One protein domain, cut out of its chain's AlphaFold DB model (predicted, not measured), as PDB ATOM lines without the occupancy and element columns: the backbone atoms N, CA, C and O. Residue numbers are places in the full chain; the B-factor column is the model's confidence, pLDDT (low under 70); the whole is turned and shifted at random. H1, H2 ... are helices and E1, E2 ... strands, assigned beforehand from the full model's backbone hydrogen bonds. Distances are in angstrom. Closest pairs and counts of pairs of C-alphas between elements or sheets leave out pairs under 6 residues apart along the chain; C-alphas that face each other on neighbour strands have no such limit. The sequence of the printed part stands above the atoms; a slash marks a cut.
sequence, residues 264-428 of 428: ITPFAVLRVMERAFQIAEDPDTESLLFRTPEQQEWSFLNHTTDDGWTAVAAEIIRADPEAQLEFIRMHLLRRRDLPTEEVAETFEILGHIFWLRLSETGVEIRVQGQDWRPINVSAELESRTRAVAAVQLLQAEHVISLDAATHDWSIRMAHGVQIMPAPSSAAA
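AT A GLANCE: This is residues 264 to 428 of the 428 residues of an uncharacterized protein of Roseibaca calidilacus (UniProt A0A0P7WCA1). Two lobes stand end to end in an elongated model: one is a four-stranded sheet with H1 over one face and H4 packed on H1, the other a strongly twisted five-stranded sheet that curls round H3. H2 lies in the middle and bridges the lobes, and the last strand, E9, returns to the first lobe's sheet. The printed part has 165 residues, with four named helices and nine named strands in the order E1 E2 E3 H1 H2 E4 E5 E6 E7 E8 H3 H4 E9; both sheets, E3 E2 E1 E9 and E4 E5 E6 E7 E8, are antiparallel. The class is mixed, helices and strands, and the whole is loose, with a radius of gyration of the C-alphas of 19.5 A and spans of 60 by 33 by 26 A.

HOW THE PARTS SIT: E1, residues 268 to 272, E2, residues 275 to 281, and E3, residues 288 to 291, form a meander, each strand the antiparallel neighbour of the one before; N 270 and O 277 are 2.8 A apart and N 280 and O 289 2.9 A, within hydrogen-bond range. E9, residues 418 to 421, is antiparallel to E1, with N 269 and O 420 2.8 A apart. H1, residues 309 to 319, is on one face of this sheet, making two layers, at a height over the sheet of 8.4 A, and runs across the strands, at 71 degrees to E2 on the local plane. H4, residues 403 to 414, touches H1 at a steep tilt of 45 degrees, opposite ways; their closest C-alphas, of Ala 314 and Ser 410, are 4.7 A apart. H2, residues 321 to 332, and H1 only just touch, only at the corner, with 3 pairs of C-alphas within 8 A, the closest those of Ile 317 and Ala 323, 6.0 A apart. E4, residues 334 to 336, E5, 345 to 349, E6, 352 to 359, E7, 362 to 367, and E8, 373 to 375, form a second meander, with N 334 and O 348 2.9 A apart, and N 347 and O 354, N 355 and O 366, and N 365 and O 373 each 2.8 A. This sheet curls round H3, residues 383 to 396, again two layers; the C-alphas of Phe 347 and Ala 387 are 7.3 A apart. H2 touches H3 with residues 325 to 329 alone, closest at the C-alphas of Arg 329 and Val 388, 6.3 A. In H1, H2, H3 and H4 every O i to N i+4 pair is within hydrogen-bond range.

IN THESE COORDINATES: E1 begins at C-alpha 268 (272.842, 158.969, 191.664). E2 is 20.0 A long, E6 22.4 A and H3 20.2 A. E9 ends at C-alpha 421 (271.653, 162.804, 193.606).

THE WHOLE: The C-alphas farthest apart, of Asp 284 and Glu 341, are 61.6 A apart. The printed part has no cut, and the link E3 to H1, 17 residues, is long. Residues 339 to 342 and 424 to 428 have pLDDT under 70.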
ATOM      1  N   ILE A 264     282.126 150.690 196.651       84.62
ATOM      2  CA  ILE A 264     281.429 151.361 195.552       84.62
ATOM      3  C   ILE A 264     280.284 152.194 196.136       84.62
ATOM      4  O   ILE A 264     279.290 151.658 196.633       84.62
ATOM      5  N   THR A 265     280.437 153.519 196.084       84.75
ATOM      6  CA  THR A 265     279.468 154.467 196.644       84.75
ATOM      7  C   THR A 265     278.547 154.994 195.539       84.75
ATOM      8  O   THR A 265     279.048 155.499 194.532       84.75
ATOM      9  N   PRO A 266     277.212 154.916 195.696       90.31
ATOM     10  CA  PRO A 266     276.290 155.470 194.712       90.31
ATOM     11  C   PRO A 266     276.405 156.994 194.637       90.31
ATOM     12  O   PRO A 266     276.450 157.668 195.665       90.31
ATOM     13  N   PHE A 267     276.389 157.546 193.423       89.50
ATOM     14  CA  PHE A 267     276.372 158.998 193.196       89.50
ATOM     15  C   PHE A 267     275.005 159.504 192.716       89.50
ATOM     16  O   PHE A 267     274.678 160.677 192.913       89.50
ATOM     17  N   ALA A 268     274.181 158.632 192.129       92.62
ATOM     18  CA  ALA A 268     272.842 158.969 191.664       92.62
ATOM     19  C   ALA A 268     271.815 157.889 192.028       92.62
ATOM     20  O   ALA A 268     272.135 156.714 192.198       92.62
ATOM     21  N   VAL A 269     270.556 158.307 192.137       94.25
ATOM     22  CA  VAL A 269     269.387 157.432 192.188       94.25
ATOM     23  C   VAL A 269     268.543 157.709 190.956       94.25
ATOM     24  O   VAL A 269     268.061 158.822 190.744       94.25
ATOM     25  N   LEU A 270     268.358 156.667 190.161       94.50
ATOM     26  CA  LEU A 270     267.561 156.664 188.954       94.50
ATOM     27  C   LEU A 270     266.192 156.070 189.281       94.50
ATOM     28  O   LEU A 270     266.091 154.936 189.741       94.50
ATOM     29  N   ARG A 271     265.124 156.837 189.074       93.62
ATOM     30  CA  ARG A 271     263.747 156.378 189.252       93.62
ATOM     31  C   ARG A 271     263.057 156.232 187.914       93.62
ATOM     32  O   ARG A 271     263.016 157.176 187.127       93.62
ATOM     33  N   VAL A 272     262.473 155.061 187.689       89.69
ATOM     34  CA  VAL A 272     261.598 154.800 186.546       89.69
ATOM     35  C   VAL A 272     260.327 154.160 187.072       89.69
ATOM     36  O   VAL A 272     260.362 153.109 187.712       89.69
ATOM     37  N   MET A 273     259.196 154.815 186.808       83.50
ATOM     38  CA  MET A 273     257.901 154.458 187.389       83.50
ATOM     39  C   MET A 273     257.966 154.466 188.929       83.50
ATOM     40  O   MET A 273     258.341 155.475 189.521       83.50
ATOM     41  N   GLU A 274     257.606 153.362 189.583       86.38
ATOM     42  CA  GLU A 274     257.618 153.223 191.045       86.38
ATOM     43  C   GLU A 274     258.937 152.642 191.581       86.38
ATOM     44  O   GLU A 274     259.081 152.434 192.784       86.38
ATOM     45  N   ARG A 275     259.917 152.390 190.703       89.62
ATOM     46  CA  ARG A 275     261.162 151.695 191.049       89.62
ATOM     47  C   ARG A 275     262.326 152.665 191.123       89.62
ATOM     48  O   ARG A 275     262.388 153.644 190.378       89.62
ATOM     49  N   ALA A 276     263.244 152.386 192.040       92.62
ATOM     50  CA  ALA A 276     264.456 153.158 192.249       92.62
ATOM     51  C   ALA A 276     265.673 152.253 192.061       92.62
ATOM     52  O   ALA A 276     265.702 151.138 192.567       92.62
ATOM     53  N   PHE A 277     266.678 152.770 191.372       94.06
ATOM     54  CA  PHE A 277     267.947 152.111 191.119       94.06
ATOM     55  C   PHE A 277     269.060 153.023 191.613       94.06
ATOM     56  O   PHE A 277     269.050 154.227 191.354       94.06
ATOM     57  N   GLN A 278     270.007 152.466 192.354       94.50
ATOM     58  CA  GLN A 278     271.223 153.173 192.731       94.50
ATOM     59  C   GLN A 278     272.224 153.044 191.589       94.50
ATOM     60  O   GLN A 278     272.384 151.950 191.054       94.50
ATOM     61  N   ILE A 279     272.882 154.148 191.237       94.69
ATOM     62  CA  ILE A 279     273.908 154.207 190.198       94.69
ATOM     63  C   ILE A 279     275.238 154.569 190.842       94.69
ATOM     64  O   ILE A 279     275.323 155.530 191.616       94.69
ATOM     65  N   ALA A 280     276.267 153.807 190.501       93.31
ATOM     66  CA  ALA A 280     277.644 154.061 190.881       93.31
ATOM     67  C   ALA A 280     278.566 153.953 189.664       93.31
ATOM     68  O   ALA A 280     278.133 153.609 188.564       93.31
ATOM     69  N   GLU A 281     279.833 154.273 189.871       89.81
ATOM     70  CA  GLU A 281     280.892 154.134 188.879       89.81
ATOM     71  C   GLU A 281     281.958 153.211 189.465       89.81
ATOM     72  O   GLU A 281     282.324 153.346 190.638       89.81
ATOM     73  N   ASP A 282     282.411 152.251 188.666       87.31
ATOM     74  CA  ASP A 282     283.552 151.416 189.015       87.31
ATOM     75  C   ASP A 282     284.843 152.253 188.918       87.31
ATOM     76  O   ASP A 282     285.144 152.758 187.833       87.31
ATOM     77  N   PRO A 283     285.619 152.418 190.006       77.69
ATOM     78  CA  PRO A 283     286.833 153.234 189.983       77.69
ATOM     79  C   PRO A 283     287.929 152.695 189.052       77.69
ATOM     80  O   PRO A 283     288.780 153.475 188.623       77.69
ATOM     81  N   ASP A 284     287.926 151.395 188.745       80.31
ATOM     82  CA  ASP A 284     288.981 150.772 187.940       80.31
ATOM     83  C   ASP A 284     288.654 150.786 186.442       80.31
ATOM     84  O   ASP A 284     289.546 150.931 185.603       80.31
ATOM     85  N   THR A 285     287.377 150.612 186.095       81.44
ATOM     86  CA  THR A 285     286.933 150.453 184.701       81.44
ATOM     87  C   THR A 285     286.157 151.646 184.158       81.44
ATOM     88  O   THR A 285     285.840 151.651 182.969       81.44
ATOM     89  N   GLU A 286     285.819 152.624 185.006       79.00
ATOM     90  CA  GLU A 286     284.949 153.767 184.682       79.00
ATOM     91  C   GLU A 286     283.567 153.358 184.137       79.00
ATOM     92  O   GLU A 286     282.836 154.158 183.548       79.00
ATOM     93  N   SER A 287     283.190 152.092 184.321       88.25
ATOM     94  CA  SER A 287     281.910 151.570 183.863       88.25
ATOM     95  C   SER A 287     280.815 151.940 184.853       88.25
ATOM     96  O   SER A 287     281.013 151.914 186.073       88.25
ATOM     97  N   LEU A 288     279.631 152.264 184.331       92.75
ATOM     98  CA  LEU A 288     278.477 152.491 185.184       92.75
ATOM     99  C   LEU A 288     277.993 151.169 185.773       92.75
ATOM    100  O   LEU A 288     277.934 150.132 185.112       92.75
ATOM    101  N   LEU A 289     277.612 151.241 187.038       94.88
ATOM    102  CA  LEU A 289     277.077 150.136 187.805       94.88
ATOM    103  C   LEU A 289     275.689 150.508 188.302       94.88
ATOM    104  O   LEU A 289     275.452 151.652 188.699       94.88
ATOM    105  N   PHE A 290     274.783 149.538 188.346       95.19
ATOM    106  CA  PHE A 290     273.478 149.717 188.969       95.19
ATOM    107  C   PHE A 290     273.117 148.567 189.907       95.19
ATOM    108  O   PHE A 290     273.618 147.450 189.775       95.19
ATOM    109  N   ARG A 291     272.223 148.854 190.851       93.75
ATOM    110  CA  ARG A 291     271.549 147.859 191.696       93.75
ATOM    111  C   ARG A 291     270.210 148.395 192.190       93.75
ATOM    112  O   ARG A 291     270.004 149.615 192.213       93.75
ATOM    113  N   THR A 292     269.312 147.519 192.627       91.56
ATOM    114  CA  THR A 292     268.161 147.954 193.436       91.56
ATOM    115  C   THR A 292     268.587 148.173 194.898       91.56
ATOM    116  O   THR A 292     269.597 147.615 195.327       91.56
ATOM    117  N   PRO A 293     267.862 148.982 195.695       86.56
ATOM    118  CA  PRO A 293     268.162 149.188 197.115       86.56
ATOM    119  C   PRO A 293     268.212 147.898 197.944       86.56
ATOM    120  O   PRO A 293     268.885 147.858 198.969       86.56
ATOM    121  N   GLU A 294     267.493 146.857 197.521       86.00
ATOM    122  CA  GLU A 294     267.437 145.557 198.192       86.00
ATOM    123  C   GLU A 294     268.604 144.637 197.801       86.00
ATOM    124  O   GLU A 294     268.908 143.682 198.518       86.00
ATOM    125  N   GLN A 295     269.255 144.903 196.667       85.38
ATOM    126  CA  GLN A 295     270.365 144.109 196.151       85.38
ATOM    127  C   GLN A 295     271.700 144.581 196.733       85.38
ATOM    128  O   GLN A 295     271.996 145.773 196.789       85.38
ATOM    129  N   GLN A 296     272.544 143.630 197.142       82.44
ATOM    130  CA  GLN A 296     273.918 143.933 197.557       82.44
ATOM    131  C   GLN A 296     274.876 144.004 196.364       82.44
ATOM    132  O   GLN A 296     275.773 144.849 196.358       82.44
ATOM    133  N   GLU A 297     274.671 143.148 195.363       88.94
ATOM    134  CA  GLU A 297     275.547 143.017 194.198       88.94
ATOM    135  C   GLU A 297     275.292 144.115 193.158       88.94
ATOM    136  O   GLU A 297     274.149 144.481 192.878       88.94
ATOM    137  N   TRP A 298     276.378 144.631 192.581       92.75
ATOM    138  CA  TRP A 298     276.352 145.607 191.495       92.75
ATOM    139  C   TRP A 298     276.341 144.906 190.137       92.75
ATOM    140  O   TRP A 298     277.066 143.937 189.923       92.75
ATOM    141  N   SER A 299     275.548 145.431 189.208       93.38
ATOM    142  CA  SER A 299     275.478 144.970 187.821       93.38
ATOM    143  C   SER A 299     276.087 146.007 186.881       93.38
ATOM    144  O   SER A 299     275.812 147.199 187.019       93.38
ATOM    145  N   PHE A 300     276.891 145.556 185.917       94.25
ATOM    146  CA  PHE A 300     277.528 146.418 184.922       94.25
ATOM    147  C   PHE A 300     276.541 146.904 183.863       94.25
ATOM    148  O   PHE A 300     275.672 146.155 183.413       94.25
ATOM    149  N   LEU A 301     276.723 148.155 183.450       94.00
ATOM    150  CA  LEU A 301     276.049 148.778 182.321       94.00
ATOM    151  C   LEU A 301     277.035 148.959 181.171       94.00
ATOM    152  O   LEU A 301     278.209 149.257 181.381       94.00
ATOM    153  N   ASN A 302     276.539 148.790 179.951       92.81
ATOM    154  CA  ASN A 302     277.300 149.045 178.735       92.81
ATOM    155  C   ASN A 302     277.237 150.521 178.328       92.81
ATOM    156  O   ASN A 302     278.164 151.004 177.683       92.81
ATOM    157  N   HIS A 303     276.153 151.225 178.673       91.94
ATOM    158  CA  HIS A 303     276.042 152.661 178.431       91.94
ATOM    159  C   HIS A 303     276.759 153.472 179.511       91.94
ATOM    160  O   HIS A 303     276.776 153.127 180.694       91.94
ATOM    161  N   THR A 304     277.289 154.604 179.076       90.25
ATOM    162  CA  THR A 304     277.926 155.632 179.895       90.25
ATOM    163  C   THR A 304     276.973 156.805 180.122       90.25
ATOM    164  O   THR A 304     275.872 156.870 179.570       90.25
ATOM    165  N   THR A 305     277.387 157.774 180.940       84.56
ATOM    166  CA  THR A 305     276.633 159.023 181.123       84.56
ATOM    167  C   THR A 305     276.550 159.855 179.840       84.56
ATOM    168  O   THR A 305     275.558 160.562 179.651       84.56
ATOM    169  N   ASP A 306     277.531 159.727 178.942       83.75
ATOM    170  CA  ASP A 306     277.597 160.457 177.668       83.75
ATOM    171  C   ASP A 306     276.567 159.953 176.645       83.75
ATOM    172  O   ASP A 306     276.077 160.726 175.821       83.75
ATOM    173  N   ASP A 307     276.164 158.683 176.745       86.69
ATOM    174  CA  ASP A 307     275.081 158.105 175.936       86.69
ATOM    175  C   ASP A 307     273.694 158.648 176.332       86.69
ATOM    176  O   ASP A 307     272.691 158.442 175.641       86.69
ATOM    177  N   GLY A 308     273.634 159.369 177.453       89.94
ATOM    178  CA  GLY A 308     272.436 159.981 177.991       89.94
ATOM    179  C   GLY A 308     271.657 159.060 178.927       89.94
ATOM    180  O   GLY A 308     271.524 157.848 178.744       89.94
ATOM    181  N   TRP A 309     271.048 159.671 179.940       93.19
ATOM    182  CA  TRP A 309     270.350 158.948 181.004       93.19
ATOM    183  C   TRP A 309     269.147 158.121 180.546       93.19
ATOM    184  O   TRP A 309     268.780 157.155 181.209       93.19
ATOM    185  N   THR A 310     268.534 158.465 179.413       93.69
ATOM    186  CA  THR A 310     267.469 157.646 178.822       93.69
ATOM    187  C   THR A 310     268.010 156.303 178.325       93.69
ATOM    188  O   THR A 310     267.347 155.286 178.512       93.69
ATOM    189  N   ALA A 311     269.214 156.264 177.745       93.75
ATOM    190  CA  ALA A 311     269.829 155.015 177.298       93.75
ATOM    191  C   ALA A 311     270.199 154.129 178.497       93.75
ATOM    192  O   ALA A 311     269.806 152.962 178.547       93.75
ATOM    193  N   VAL A 312     270.827 154.728 179.515       94.69
ATOM    194  CA  VAL A 312     271.144 154.072 180.794       94.69
ATOM    195  C   VAL A 312     269.885 153.490 181.450       94.69
ATOM    196  O   VAL A 312     269.847 152.315 181.808       94.69
ATOM    197  N   ALA A 313     268.807 154.273 181.556       95.31
ATOM    198  CA  ALA A 313     267.540 153.805 182.117       95.31
ATOM    199  C   ALA A 313     266.930 152.648 181.309       95.31
ATOM    200  O   ALA A 313     266.439 151.680 181.891       95.31
ATOM    201  N   ALA A 314     266.966 152.719 179.976       95.00
ATOM    202  CA  ALA A 314     266.429 151.672 179.110       95.00
ATOM    203  C   ALA A 314     267.205 150.352 179.238       95.00
ATOM    204  O   ALA A 314     266.603 149.281 179.114       95.00
ATOM    205  N   GLU A 315     268.515 150.419 179.484       95.50
ATOM    206  CA  GLU A 315     269.354 149.256 179.774       95.50
ATOM    207  C   GLU A 315     269.019 148.642 181.138       95.50
ATOM    208  O   GLU A 315     268.780 147.437 181.211       95.50
ATOM    209  N   ILE A 316     268.899 149.460 182.187       94.75
ATOM    210  CA  ILE A 316     268.529 149.001 183.537       94.75
ATOM    211  C   ILE A 316     267.180 148.274 183.519       94.75
ATOM    212  O   ILE A 316     267.067 147.154 184.010       94.75
ATOM    213  N   ILE A 317     266.163 148.867 182.886       93.25
ATOM    214  CA  ILE A 317     264.820 148.272 182.765       93.25
ATOM    215  C   ILE A 317     264.866 146.934 182.019       93.25
ATOM    216  O   ILE A 317     264.097 146.023 182.320       93.25
ATOM    217  N   ARG A 318     265.760 146.803 181.031       92.69
ATOM    218  CA  ARG A 318     265.969 145.539 180.317       92.69
ATOM    219  C   ARG A 318     266.683 144.503 181.168       92.69
ATOM    220  O   ARG A 318     266.401 143.326 180.994       92.69
ATOM    221  N   ALA A 319     267.625 144.902 182.010       91.25
ATOM    222  CA  ALA A 319     268.375 143.978 182.852       91.25
ATOM    223  C   ALA A 319     267.560 143.494 184.064       91.25
ATOM    224  O   ALA A 319     267.830 142.421 184.594       91.25
ATOM    225  N   ASP A 320     266.546 144.254 184.476       90.50
ATOM    226  CA  ASP A 320     265.702 143.984 185.636       90.50
ATOM    227  C   ASP A 320     264.599 142.931 185.356       90.50
ATOM    228  O   ASP A 320     263.623 143.217 184.645       90.50
ATOM    229  N   PRO A 321     264.689 141.716 185.938       86.69
ATOM    230  CA  PRO A 321     263.748 140.629 185.656       86.69
ATOM    231  C   PRO A 321     262.309 140.949 186.065       86.69
ATOM    232  O   PRO A 321     261.362 140.544 185.393       86.69
ATOM    233  N   GLU A 322     262.121 141.690 187.155       87.31
ATOM    234  CA  GLU A 322     260.790 142.062 187.633       87.31
ATOM    235  C   GLU A 322     260.121 143.069 186.686       87.31
ATOM    236  O   GLU A 322     258.913 142.996 186.458       87.31
ATOM    237  N   ALA A 323     260.896 143.966 186.064       87.56
ATOM    238  CA  ALA A 323     260.360 144.932 185.108       87.56
ATOM    239  C   ALA A 323     259.901 144.223 183.831       87.56
ATOM    240  O   ALA A 323     258.821 144.510 183.310       87.56
ATOM    241  N   GLN A 324     260.683 143.242 183.365       88.44
ATOM    242  CA  GLN A 324     260.291 142.390 182.245       88.44
ATOM    243  C   GLN A 324     259.015 141.592 182.545       88.44
ATOM    244  O   GLN A 324     258.123 141.507 181.700       88.44
ATOM    245  N   LEU A 325     258.906 141.026 183.750       88.94
ATOM    246  CA  LEU A 325     257.729 140.276 184.182       88.94
ATOM    247  C   LEU A 325     256.464 141.134 184.166       88.94
ATOM    248  O   LEU A 325     255.436 140.716 183.623       88.94
ATOM    249  N   GLU A 326     256.547 142.345 184.711       88.69
ATOM    250  CA  GLU A 326     255.421 143.271 184.742       88.69
ATOM    251  C   GLU A 326     255.041 143.733 183.325       88.69
ATOM    252  O   GLU A 326     253.860 143.776 182.975       88.69
ATOM    253  N   PHE A 327     256.025 143.956 182.447       90.12
ATOM    254  CA  PHE A 327     255.777 144.251 181.035       90.12
ATOM    255  C   PHE A 327     255.024 143.126 180.317       90.12
ATOM    256  O   PHE A 327     254.001 143.375 179.667       90.12
ATOM    257  N   ILE A 328     255.487 141.880 180.462       91.31
ATOM    258  CA  ILE A 328     254.817 140.702 179.895       91.31
ATOM    259  C   ILE A 328     253.380 140.643 180.407       91.31
ATOM    260  O   ILE A 328     252.438 140.488 179.622       91.31
ATOM    261  N   ARG A 329     253.209 140.807 181.722       91.56
ATOM    262  CA  ARG A 329     251.918 140.723 182.395       91.56
ATOM    263  C   ARG A 329     250.954 141.809 181.951       91.56
ATOM    264  O   ARG A 329     249.777 141.500 181.801       91.56
ATOM    265  N   MET A 330     251.390 143.047 181.759       89.12
ATOM    266  CA  MET A 330     250.488 144.158 181.442       89.12
ATOM    267  C   MET A 330     250.238 144.323 179.941       89.12
ATOM    268  O   MET A 330     249.123 144.661 179.544       89.12
ATOM    269  N   HIS A 331     251.246 144.086 179.100       87.62
ATOM    270  CA  HIS A 331     251.216 144.536 177.705       87.62
ATOM    271  C   HIS A 331     251.240 143.415 176.670       87.62
ATOM    272  O   HIS A 331     250.622 143.559 175.611       87.62
ATOM    273  N   LEU A 332     251.943 142.314 176.947       91.56
ATOM    274  CA  LEU A 332     252.147 141.264 175.946       91.56
ATOM    275  C   LEU A 332     251.166 140.105 176.090       91.56
ATOM    276  O   LEU A 332     250.660 139.606 175.084       91.56
ATOM    277  N   LEU A 333     250.876 139.692 177.323       94.00
ATOM    278  CA  LEU A 333     250.045 138.528 177.593       94.00
ATOM    279  C   LEU A 333     248.555 138.854 177.440       94.00
ATOM    280  O   LEU A 333     247.963 139.600 178.231       94.00
ATOM    281  N   ARG A 334     247.909 138.225 176.461       94.44
ATOM    282  CA  ARG A 334     246.469 138.353 176.218       94.44
ATOM    283  C   ARG A 334     245.770 137.047 176.550       94.44
ATOM    284  O   ARG A 334     246.229 135.981 176.163       94.44
ATOM    285  N   ARG A 335     244.635 137.131 177.243       92.62
ATOM    286  CA  ARG A 335     243.721 135.993 177.385       92.62
ATOM    287  C   ARG A 335     242.829 135.938 176.149       92.62
ATOM    288  O   ARG A 335     242.369 136.981 175.682       92.62
ATOM    289  N   ARG A 336     242.608 134.743 175.610       90.06
ATOM    290  CA  ARG A 336     241.723 134.514 174.466       90.06
ATOM    291  C   ARG A 336     240.548 133.648 174.893       90.06
ATOM    292  O   ARG A 336     240.739 132.593 175.491       90.06
ATOM    293  N   ASP A 337     239.354 134.071 174.504       82.94
ATOM    294  CA  ASP A 337     238.141 133.270 174.636       82.94
ATOM    295  C   ASP A 337     237.965 132.452 173.356       82.94
ATOM    296  O   ASP A 337     237.165 132.774 172.477       82.94
ATOM    297  N   LEU A 338     238.809 131.433 173.207       78.62
ATOM    298  CA  LEU A 338     238.684 130.464 172.127       78.62
ATOM    299  C   LEU A 338     237.814 129.294 172.603       78.62
ATOM    300  O   LEU A 338     237.953 128.874 173.753       78.62
ATOM    301  N   PRO A 339     236.907 128.774 171.756       68.25
ATOM    302  CA  PRO A 339     236.149 127.581 172.087       68.25
ATOM    303  C   PRO A 339     237.122 126.406 172.165       68.25
ATOM    304  O   PRO A 339     237.614 125.919 171.148       68.25
ATOM    305  N   THR A 340     237.428 125.982 173.385       64.38
ATOM    306  CA  THR A 340     238.253 124.807 173.645       64.38
ATOM    307  C   THR A 340     237.335 123.661 174.056       64.38
ATOM    308  O   THR A 340     236.484 123.833 174.925       64.38
ATOM    309  N   GLU A 341     237.502 122.485 173.448       60.84
ATOM    310  CA  GLU A 341     236.786 121.262 173.862       60.84
ATOM    311  C   GLU A 341     237.254 120.752 175.242       60.84
ATOM    312  O   GLU A 341     236.584 119.940 175.877       60.84
ATOM    313  N   GLU A 342     238.392 121.256 175.728       67.38
ATOM    314  CA  GLU A 342     239.031 120.901 176.996       67.38
ATOM    315  C   GLU A 342     238.889 122.036 178.034       67.38
ATOM    316  O   GLU A 342     238.826 123.211 177.669       67.38
ATOM    317  N   VAL A 343     238.904 121.704 179.336       82.75
ATOM    318  CA  VAL A 343     238.955 122.669 180.462       82.75
ATOM    319  C   VAL A 343     240.349 123.315 180.521       82.75
ATOM    320  O   VAL A 343     241.157 123.040 181.406       82.75
ATOM    321  N   ALA A 344     240.656 124.132 179.519       89.00
ATOM    322  CA  ALA A 344     241.934 124.796 179.337       89.00
ATOM    323  C   ALA A 344     241.733 126.290 179.068       89.00
ATOM    324  O   ALA A 344     240.864 126.699 178.293       89.00
ATOM    325  N   GLU A 345     242.570 127.107 179.692       92.88
ATOM    326  CA  GLU A 345     242.616 128.546 179.473       92.88
ATOM    327  C   GLU A 345     243.573 128.864 178.325       92.88
ATOM    328  O   GLU A 345     244.690 128.345 178.277       92.88
ATOM    329  N   THR A 346     243.139 129.723 177.400       94.50
ATOM    330  CA  THR A 346     243.933 130.073 176.219       94.50
ATOM    331  C   THR A 346     244.580 131.441 176.380       94.50
ATOM    332  O   THR A 346     243.922 132.425 176.733       94.50
ATOM    333  N   PHE A 347     245.865 131.511 176.058       95.75
ATOM    334  CA  PHE A 347     246.669 132.719 176.099       95.75
ATOM    335  C   PHE A 347     247.371 132.952 174.763       95.75
ATOM    336  O   PHE A 347     247.636 132.024 174.000       95.75
ATOM    337  N   GLU A 348     247.667 134.215 174.484       94.50
ATOM    338  CA  GLU A 348     248.458 134.631 173.336       94.50
ATOM    339  C   GLU A 348     249.545 135.610 173.768       94.50
ATOM    340  O   GLU A 348     249.289 136.530 174.553       94.50
ATOM    341  N   ILE A 349     250.739 135.435 173.207       94.25
ATOM    342  CA  ILE A 349     251.848 136.375 173.318       94.25
ATOM    343  C   ILE A 349     252.527 136.544 171.958       94.25
ATOM    344  O   ILE A 349     252.951 135.569 171.351       94.25
ATOM    345  N   LEU A 350     252.603 137.779 171.452       90.56
ATOM    346  CA  LEU A 350     253.233 138.101 170.157       90.56
ATOM    347  C   LEU A 350     252.778 137.189 168.991       90.56
ATOM    348  O   LEU A 350     253.572 136.809 168.139       90.56
ATOM    349  N   GLY A 351     251.493 136.814 168.960       90.75
ATOM    350  CA  GLY A 351     250.924 135.918 167.944       90.75
ATOM    351  C   GLY A 351     251.108 134.418 168.211       90.75
ATOM    352  O   GLY A 351     250.504 133.609 167.515       90.75
ATOM    353  N   HIS A 352     251.870 134.031 169.237       92.12
ATOM    354  CA  HIS A 352     251.978 132.644 169.686       92.12
ATOM    355  C   HIS A 352     250.829 132.302 170.626       92.12
ATOM    356  O   HIS A 352     250.669 132.934 171.672       92.12
ATOM    357  N   ILE A 353     250.050 131.283 170.269       94.12
ATOM    358  CA  ILE A 353     248.937 130.789 171.078       94.12
ATOM    359  C   ILE A 353     249.403 129.585 171.894       94.12
ATOM    360  O   ILE A 353     250.008 128.647 171.363       94.12
ATOM    361  N   PHE A 354     249.091 129.604 173.185       95.19
ATOM    362  CA  PHE A 354     249.324 128.486 174.086       95.19
ATOM    363  C   PHE A 354     248.145 128.299 175.038       95.19
ATOM    364  O   PHE A 354     247.381 129.224 175.320       95.19
ATOM    365  N   TRP A 355     247.996 127.079 175.533       95.62
ATOM    366  CA  TRP A 355     246.962 126.703 176.482       95.62
ATOM    367  C   TRP A 355     247.591 126.275 177.795       95.62
ATOM    368  O   TRP A 355     248.650 125.645 177.807       95.62
ATOM    369  N   LEU A 356     246.899 126.586 178.885       95.56
ATOM    370  CA  LEU A 356     247.196 126.080 180.214       95.56
ATOM    371  C   LEU A 356     246.003 125.304 180.746       95.56
ATOM    372  O   LEU A 356     244.864 125.762 180.650       95.56
ATOM    373  N   ARG A 357     246.269 124.151 181.354       93.88
ATOM    374  CA  ARG A 357     245.258 123.398 182.098       93.88
ATOM    375  C   ARG A 357     245.823 122.896 183.416       93.88
ATOM    376  O   ARG A 357     247.033 122.731 183.566       93.88
ATOM    377  N   LEU A 358     244.923 122.662 184.361       93.62
ATOM    378  CA  LEU A 358     245.233 121.956 185.597       93.62
ATOM    379  C   LEU A 358     244.973 120.466 185.369       93.62
ATOM    380  O   LEU A 358     243.907 120.095 184.876       93.62
ATOM    381  N   SER A 359     245.944 119.629 185.711       90.56
ATOM    382  CA  SER A 359     245.841 118.172 185.703       90.56
ATOM    383  C   SER A 359     245.995 117.629 187.127       90.56
ATOM    384  O   SER A 359     246.299 118.368 188.065       90.56
ATOM    385  N   GLU A 360     245.811 116.321 187.305       86.81
ATOM    386  CA  GLU A 360     246.046 115.655 188.596       86.81
ATOM    387  C   GLU A 360     247.508 115.765 189.062       86.81
ATOM    388  O   GLU A 360     247.789 115.682 190.255       86.81
ATOM    389  N   THR A 361     248.443 115.964 188.127       85.56
ATOM    390  CA  THR A 361     249.887 116.023 188.385       85.56
ATOM    391  C   THR A 361     250.433 117.448 188.491       85.56
ATOM    392  O   THR A 361     251.597 117.611 188.858       85.56
ATOM    393  N   GLY A 362     249.625 118.476 188.209       91.88
ATOM    394  CA  GLY A 362     250.022 119.879 188.333       91.88
ATOM    395  C   GLY A 362     249.496 120.763 187.204       91.88
ATOM    396  O   GLY A 362     248.327 120.695 186.830       91.88
ATOM    397  N   VAL A 363     250.357 121.644 186.691       94.88
ATOM    398  CA  VAL A 363     250.035 122.548 185.580       94.88
ATOM    399  C   VAL A 363     250.650 121.998 184.298       94.88
ATOM    400  O   VAL A 363     251.837 121.675 184.258       94.88
ATOM    401  N   GLU A 364     249.854 121.924 183.237       95.31
ATOM    402  CA  GLU A 364     250.314 121.516 181.912       95.31
ATOM    403  C   GLU A 364     250.186 122.665 180.916       95.31
ATOM    404  O   GLU A 364     249.244 123.462 180.976       95.31
ATOM    405  N   ILE A 365     251.132 122.727 179.981       95.62
ATOM    406  CA  ILE A 365     251.145 123.668 178.865       95.62
ATOM    407  C   ILE A 365     251.023 122.916 177.546       95.62
ATOM    408  O   ILE A 365     251.603 121.843 177.368       95.62
ATOM    409  N   ARG A 366     250.317 123.516 176.592       94.75
ATOM    410  CA  ARG A 366     250.348 123.123 175.186       94.75
ATOM    411  C   ARG A 366     250.625 124.351 174.342       94.75
ATOM    412  O   ARG A 366     249.904 125.335 174.447       94.75
ATOM    413  N   VAL A 367     251.645 124.297 173.499       94.25
ATOM    414  CA  VAL A 367     251.873 125.313 172.462       94.25
ATOM    415  C   VAL A 367     251.175 124.856 171.183       94.25
ATOM    416  O   VAL A 367     250.992 123.659 170.966       94.25
ATOM    417  N   GLN A 368     250.745 125.788 170.336       90.06
ATOM    418  CA  GLN A 368     250.136 125.456 169.048       90.06
ATOM    419  C   GLN A 368     250.981 124.457 168.242       90.06
ATOM    420  O   GLN A 368     252.150 124.701 167.955       90.06
ATOM    421  N   GLY A 369     250.361 123.333 167.869       87.06
ATOM    422  CA  GLY A 369     251.008 122.257 167.110       87.06
ATOM    423  C   GLY A 369     251.861 121.293 167.941       87.06
ATOM    424  O   GLY A 369     252.512 120.433 167.355       87.06
ATOM    425  N   GLN A 370     251.864 121.417 169.269       92.31
ATOM    426  CA  GLN A 370     252.568 120.515 170.184       92.31
ATOM    427  C   GLN A 370     251.587 119.766 171.093       92.31
ATOM    428  O   GLN A 370     250.423 120.152 171.223       92.31
ATOM    429  N   ASP A 371     252.074 118.704 171.734       93.75
ATOM    430  CA  ASP A 371     251.331 117.958 172.748       93.75
ATOM    431  C   ASP A 371     251.386 118.645 174.121       93.75
ATOM    432  O   ASP A 371     252.234 119.502 174.392       93.75
ATOM    433  N   TRP A 372     250.456 118.264 174.998       94.44
ATOM    434  CA  TRP A 372     250.456 118.689 176.394       94.44
ATOM    435  C   TRP A 372     251.699 118.178 177.119       94.44
ATOM    436  O   TRP A 372     252.048 117.001 177.023       94.44
ATOM    437  N   ARG A 373     252.335 119.054 177.897       94.12
ATOM    438  CA  ARG A 373     253.480 118.701 178.740       94.12
ATOM    439  C   ARG A 373     253.394 119.377 180.109       94.12
ATOM    440  O   ARG A 373     252.884 120.496 180.195       94.12
ATOM    441  N   PRO A 374     253.907 118.740 181.172       94.19
ATOM    442  CA  PRO A 374     253.932 119.341 182.499       94.19
ATOM    443  C   PRO A 374     254.925 120.507 182.559       94.19
ATOM    444  O   PRO A 374     255.993 120.455 181.947       94.19
ATOM    445  N   ILE A 375     254.589 121.541 183.332       93.56
ATOM    446  CA  ILE A 375     255.495 122.642 183.679       93.56
ATOM    447  C   ILE A 375     255.622 122.768 185.193       93.56
ATOM    448  O   ILE A 375     254.672 122.529 185.938       93.56
ATOM    449  N   ASN A 376     256.803 123.174 185.656       91.44
ATOM    450  CA  ASN A 376     257.064 123.369 187.079       91.44
ATOM    451  C   ASN A 376     256.525 124.728 187.555       91.44
ATOM    452  O   ASN A 376     257.278 125.677 187.755       91.44
ATOM    453  N   VAL A 377     255.203 124.829 187.682       91.25
ATOM    454  CA  VAL A 377     254.496 126.018 188.172       91.25
ATOM    455  C   VAL A 377     253.453 125.571 189.189       91.25
ATOM    456  O   VAL A 377     252.728 124.607 188.952       91.25
ATOM    457  N   SER A 378     253.358 126.269 190.324       91.00
ATOM    458  CA  SER A 378     252.365 125.934 191.350       91.00
ATOM    459  C   SER A 378     250.937 126.112 190.819       91.00
ATOM    460  O   SER A 378     250.587 127.152 190.252       91.00
ATOM    461  N   ALA A 379     250.097 125.098 191.043       89.69
ATOM    462  CA  ALA A 379     248.681 125.122 190.688       89.69
ATOM    463  C   ALA A 379     247.882 126.155 191.507       89.69
ATOM    464  O   ALA A 379     246.846 126.629 191.044       89.69
ATOM    465  N   GLU A 380     248.377 126.543 192.686       91.00
ATOM    466  CA  GLU A 380     247.724 127.499 193.593       91.00
ATOM    467  C   GLU A 380     247.849 128.959 193.132       91.00
ATOM    468  O   GLU A 380     247.100 129.823 193.584       91.00
ATOM    469  N   LEU A 381     248.782 129.251 192.219       90.94
ATOM    470  CA  LEU A 381     248.969 130.597 191.683       90.94
ATOM    471  C   LEU A 381     247.766 131.030 190.847       90.94
ATOM    472  O   LEU A 381     247.155 130.223 190.154       90.94
ATOM    473  N   GLU A 382     247.472 132.328 190.833       93.44
ATOM    474  CA  GLU A 382     246.461 132.899 189.940       93.44
ATOM    475  C   GLU A 382     246.775 132.578 188.466       93.44
ATOM    476  O   GLU A 382     247.939 132.563 188.052       93.44
ATOM    477  N   SER A 383     245.740 132.371 187.647       92.00
ATOM    478  CA  SER A 383     245.901 131.951 186.251       92.00
ATOM    479  C   SER A 383     246.832 132.848 185.434       92.00
ATOM    480  O   SER A 383     247.720 132.349 184.740       92.00
ATOM    481  N   ARG A 384     246.707 134.175 185.566       92.19
ATOM    482  CA  ARG A 384     247.582 135.112 184.849       92.19
ATOM    483  C   ARG A 384     249.044 134.963 185.274       92.19
ATOM    484  O   ARG A 384     249.925 135.009 184.425       92.19
ATOM    485  N   THR A 385     249.304 134.747 186.560       92.38
ATOM    486  CA  THR A 385     250.655 134.511 187.093       92.38
ATOM    487  C   THR A 385     251.243 133.209 186.553       92.38
ATOM    488  O   THR A 385     252.399 133.189 186.136       92.38
ATOM    489  N   ARG A 386     250.438 132.140 186.461       94.38
ATOM    490  CA  ARG A 386     250.865 130.883 185.821       94.38
ATOM    491  C   ARG A 386     251.205 131.076 184.344       94.38
ATOM    492  O   ARG A 386     252.204 130.544 183.875       94.38
ATOM    493  N   ALA A 387     250.407 131.863 183.626       94.69
ATOM    494  CA  ALA A 387     250.651 132.188 182.224       94.69
ATOM    495  C   ALA A 387     251.941 132.988 182.009       94.69
ATOM    496  O   ALA A 387     252.662 132.724 181.052       94.69
ATOM    497  N   VAL A 388     252.284 133.905 182.912       93.81
ATOM    498  CA  VAL A 388     253.569 134.616 182.866       93.81
ATOM    499  C   VAL A 388     254.748 133.663 183.115       93.81
ATOM    500  O   VAL A 388     255.713 133.689 182.356       93.81
ATOM    501  N   ALA A 389     254.654 132.763 184.100       92.25
ATOM    502  CA  ALA A 389     255.692 131.753 184.339       92.25
ATOM    503  C   ALA A 389     255.864 130.802 183.136       92.25
ATOM    504  O   ALA A 389     256.980 130.459 182.749       92.25
ATOM    505  N   ALA A 390     254.756 130.428 182.490       93.44
ATOM    506  CA  ALA A 390     254.772 129.662 181.249       93.44
ATOM    507  C   ALA A 390     255.494 130.413 180.115       93.44
ATOM    508  O   ALA A 390     256.295 129.813 179.405       93.44
ATOM    509  N   VAL A 391     255.270 131.723 179.973       93.00
ATOM    510  CA  VAL A 391     255.981 132.568 178.997       93.00
ATOM    511  C   VAL A 391     257.492 132.564 179.237       93.00
ATOM    512  O   VAL A 391     258.243 132.409 178.278       93.00
ATOM    513  N   GLN A 392     257.953 132.671 180.486       91.06
ATOM    514  CA  GLN A 392     259.389 132.611 180.799       91.06
ATOM    515  C   GLN A 392     260.014 131.273 180.386       91.06
ATOM    516  O   GLN A 392     261.114 131.243 179.837       91.06
ATOM    517  N   LEU A 393     259.296 130.165 180.594       91.31
ATOM    518  CA  LEU A 393     259.734 128.842 180.147       91.31
ATOM    519  C   LEU A 393     259.812 128.761 178.616       91.31
ATOM    520  O   LEU A 393     260.804 128.280 178.076       91.31
ATOM    521  N   LEU A 394     258.811 129.291 177.905       90.94
ATOM    522  CA  LEU A 394     258.823 129.353 176.440       90.94
ATOM    523  C   LEU A 394     259.962 130.225 175.893       90.94
ATOM    524  O   LEU A 394     260.518 129.911 174.842       90.94
ATOM    525  N   GLN A 395     260.321 131.297 176.597       89.81
ATOM    526  CA  GLN A 395     261.465 132.136 176.249       89.81
ATOM    527  C   GLN A 395     262.790 131.391 176.460       89.81
ATOM    528  O   GLN A 395     263.635 131.401 175.571       89.81
ATOM    529  N   ALA A 396     262.961 130.697 177.592       88.38
ATOM    530  CA  ALA A 396     264.160 129.902 177.874       88.38
ATOM    531  C   ALA A 396     264.371 128.770 176.848       88.38
ATOM    532  O   ALA A 396     265.497 128.431 176.488       88.38
ATOM    533  N   GLU A 397     263.279 128.216 176.326       89.38
ATOM    534  CA  GLU A 397     263.288 127.223 175.249       89.38
ATOM    535  C   GLU A 397     263.394 127.832 173.840       89.38
ATOM    536  O   GLU A 397     263.368 127.098 172.854       89.38
ATOM    537  N   HIS A 398     263.532 129.157 173.728       88.06
ATOM    538  CA  HIS A 398     263.629 129.901 172.466       88.06
ATOM    539  C   HIS A 398     262.413 129.726 171.536       88.06
ATOM    540  O   HIS A 398     262.512 129.915 170.324       88.06
ATOM    541  N   VAL A 399     261.245 129.382 172.090       88.56
ATOM    542  CA  VAL A 399     259.983 129.276 171.336       88.56
ATOM    543  C   VAL A 399     259.456 130.665 170.967       88.56
ATOM    544  O   VAL A 399     258.841 130.841 169.916       88.56
ATOM    545  N   ILE A 400     259.710 131.648 171.831       89.81
ATOM    546  CA  ILE A 400     259.356 133.054 171.644       89.81
ATOM    547  C   ILE A 400     260.585 133.931 171.904       89.81
ATOM    548  O   ILE A 400     261.381 133.638 172.794       89.81
ATOM    549  N   SER A 401     260.718 135.029 171.157       90.00
ATOM    550  CA  SER A 401     261.688 136.092 171.446       90.00
ATOM    551  C   SER A 401     260.939 137.349 171.866       90.00
ATOM    552  O   SER A 401     259.988 137.772 171.205       90.00
ATOM    553  N   LEU A 402     261.367 137.933 172.985       88.56
ATOM    554  CA  LEU A 402     260.798 139.164 173.532       88.56
ATOM    555  C   LEU A 402     261.693 140.383 173.272       88.56
ATOM    556  O   LEU A 402     261.283 141.499 173.568       88.56
ATOM    557  N   ASP A 403     262.884 140.197 172.697       87.62
ATOM    558  CA  ASP A 403     263.964 141.190 172.727       87.62
ATOM    559  C   ASP A 403     263.562 142.526 172.095       87.62
ATOM    560  O   ASP A 403     263.730 143.578 172.710       87.62
ATOM    561  N   ALA A 404     262.963 142.488 170.901       88.56
ATOM    562  CA  ALA A 404     262.517 143.694 170.204       88.56
ATOM    563  C   ALA A 404     261.391 144.416 170.964       88.56
ATOM    564  O   ALA A 404     261.438 145.629 171.155       88.56
ATOM    565  N   ALA A 405     260.399 143.666 171.456       88.69
ATOM    566  CA  ALA A 405     259.270 144.239 172.187       88.69
ATOM    567  C   ALA A 405     259.711 144.853 173.526       88.69
ATOM    568  O   ALA A 405     259.255 145.939 173.888       88.69
ATOM    569  N   THR A 406     260.612 144.173 174.240       89.12
ATOM    570  CA  THR A 406     261.191 144.648 175.500       89.12
ATOM    571  C   THR A 406     262.084 145.863 175.269       89.12
ATOM    572  O   THR A 406     262.042 146.789 176.071       89.12
ATOM    573  N   HIS A 407     262.837 145.917 174.165       90.50
ATOM    574  CA  HIS A 407     263.666 147.072 173.816       90.50
ATOM    575  C   HIS A 407     262.837 148.335 173.542       90.50
ATOM    576  O   HIS A 407     263.064 149.368 174.170       90.50
ATOM    577  N   ASP A 408     261.824 148.252 172.675       90.38
ATOM    578  CA  ASP A 408     260.964 149.401 172.356       90.38
ATOM    579  C   ASP A 408     260.161 149.874 173.573       90.38
ATOM    580  O   ASP A 408     259.848 151.058 173.738       90.38
ATOM    581  N   TRP A 409     259.760 148.941 174.435       92.62
ATOM    582  CA  TRP A 409     259.098 149.286 175.683       92.62
ATOM    583  C   TRP A 409     260.052 149.937 176.685       92.62
ATOM    584  O   TRP A 409     259.683 150.964 177.256       92.62
ATOM    585  N   SER A 410     261.270 149.417 176.859       92.75
ATOM    586  CA  SER A 410     262.218 149.975 177.824       92.75
ATOM    587  C   SER A 410     262.628 151.400 177.464       92.75
ATOM    588  O   SER A 410     262.640 152.254 178.346       92.75
ATOM    589  N   ILE A 411     262.837 151.702 176.176       93.00
ATOM    590  CA  ILE A 411     263.074 153.075 175.696       93.00
ATOM    591  C   ILE A 411     261.890 153.985 176.046       93.00
ATOM    592  O   ILE A 411     262.072 155.083 176.572       93.00
ATOM    593  N   ARG A 412     260.653 153.527 175.805       91.75
ATOM    594  CA  ARG A 412     259.451 154.316 176.125       91.75
ATOM    595  C   ARG A 412     259.309 154.598 177.614       91.75
ATOM    596  O   ARG A 412     258.930 155.707 177.974       91.75
ATOM    597  N   MET A 413     259.604 153.623 178.470       91.19
ATOM    598  CA  MET A 413     259.564 153.819 179.922       91.19
ATOM    599  C   MET A 413     260.698 154.731 180.400       91.19
ATOM    600  O   MET A 413     260.480 155.587 181.256       91.19
ATOM    601  N   ALA A 414     261.881 154.612 179.797       92.62
ATOM    602  CA  ALA A 414     263.047 155.426 180.113       92.62
ATOM    603  C   ALA A 414     262.861 156.922 179.816       92.62
ATOM    604  O   ALA A 414     263.514 157.749 180.446       92.62
ATOM    605  N   HIS A 415     261.950 157.310 178.918       90.69
ATOM    606  CA  HIS A 415     261.615 158.727 178.718       90.69
ATOM    607  C   HIS A 415     261.003 159.392 179.962       90.69
ATOM    608  O   HIS A 415     261.065 160.612 180.084       90.69
ATOM    609  N   GLY A 416     260.428 158.615 180.885       87.00
ATOM    610  CA  GLY A 416     259.905 159.101 182.164       87.00
ATOM    611  C   GLY A 416     260.918 159.069 183.311       87.00
ATOM    612  O   GLY A 416     260.505 159.160 184.467       87.00
ATOM    613  N   VAL A 417     262.211 158.877 183.022       92.56
ATOM    614  CA  VAL A 417     263.240 158.735 184.055       92.56
ATOM    615  C   VAL A 417     263.406 160.018 184.869       92.56
ATOM    616  O   VAL A 417     263.473 161.124 184.334       92.56
ATOM    617  N   GLN A 418     263.514 159.855 186.182       92.31
ATOM    618  CA  GLN A 418     263.927 160.903 187.105       92.31
ATOM    619  C   GLN A 418     265.292 160.542 187.673       92.31
ATOM    620  O   GLN A 418     265.494 159.426 188.147       92.31
ATOM    621  N   ILE A 419     266.225 161.487 187.648       91.12
ATOM    622  CA  ILE A 419     267.562 161.298 188.211       91.12
ATOM    623  C   ILE A 419     267.691 162.255 189.377       91.12
ATOM    624  O   ILE A 419     267.421 163.449 189.253       91.12
ATOM    625  N   MET A 420     268.088 161.718 190.518       89.00
ATOM    626  CA  MET A 420     268.346 162.487 191.723       89.00
ATOM    627  C   MET A 420     269.763 162.185 192.197       89.00
ATOM    628  O   MET A 420     270.244 161.070 191.986       89.00
ATOM    629  N   PRO A 421     270.440 163.126 192.869       85.56
ATOM    630  CA  PRO A 421     271.653 162.804 193.606       85.56
ATOM    631  C   PRO A 421     271.353 161.678 194.595       85.56
ATOM    632  O   PRO A 421     270.291 161.680 195.228       85.56
ATOM    633  N   ALA A 422     272.261 160.711 194.720       84.06
ATOM    634  CA  ALA A 422     272.077 159.680 195.725       84.06
ATOM    635  C   ALA A 422     272.041 160.345 197.110       84.06
ATOM    636  O   ALA A 422     272.936 161.142 197.418       84.06
ATOM    637  N   PRO A 423     271.016 160.066 197.942       70.06
ATOM    638  CA  PRO A 423     271.075 160.465 199.331       70.06
ATOM    639  C   PRO A 423     272.308 159.793 199.911       70.06
ATOM    640  O   PRO A 423     272.544 158.600 199.694       70.06
ATOM    641  N   SER A 424     273.117 160.576 200.605       56.56
ATOM    642  CA  SER A 424     274.239 160.030 201.329       56.56
ATOM    643  C   SER A 424     273.659 159.001 202.306       56.56
ATOM    644  O   SER A 424     272.720 159.291 203.047       56.56
ATOM    645  N   SER A 425     274.072 157.743 202.148       48.53
ATOM    646  CA  SER A 425     273.455 156.564 202.764       48.53
ATOM    647  C   SER A 425     273.582 156.604 204.292       48.53
ATOM    648  O   SER A 425     274.431 155.923 204.856       48.53
ATOM    649  N   ALA A 426     272.766 157.409 204.973       34.41
ATOM    650  CA  ALA A 426     272.659 157.381 206.421       34.41
ATOM    651  C   ALA A 426     272.252 155.961 206.822       34.41
ATOM    652  O   ALA A 426     271.218 155.457 206.376       34.41
ATOM    653  N   ALA A 427     273.122 155.309 207.593       33.19
ATOM    654  CA  ALA A 427     272.930 153.958 208.086       33.19
ATOM    655  C   ALA A 427     271.531 153.791 208.705       33.19
ATOM    656  O   ALA A 427     271.100 154.614 209.517       33.19
ATOM    657  N   ALA A 428     270.837 152.731 208.283       31.02
ATOM    658  CA  ALA A 428     269.669 152.192 208.973       31.02
ATOM    659  C   ALA A 428     270.091 151.447 210.244       31.02
ATOM    660  O   ALA A 428     271.174 150.814 210.218       31.02
TER     661      ALA A 428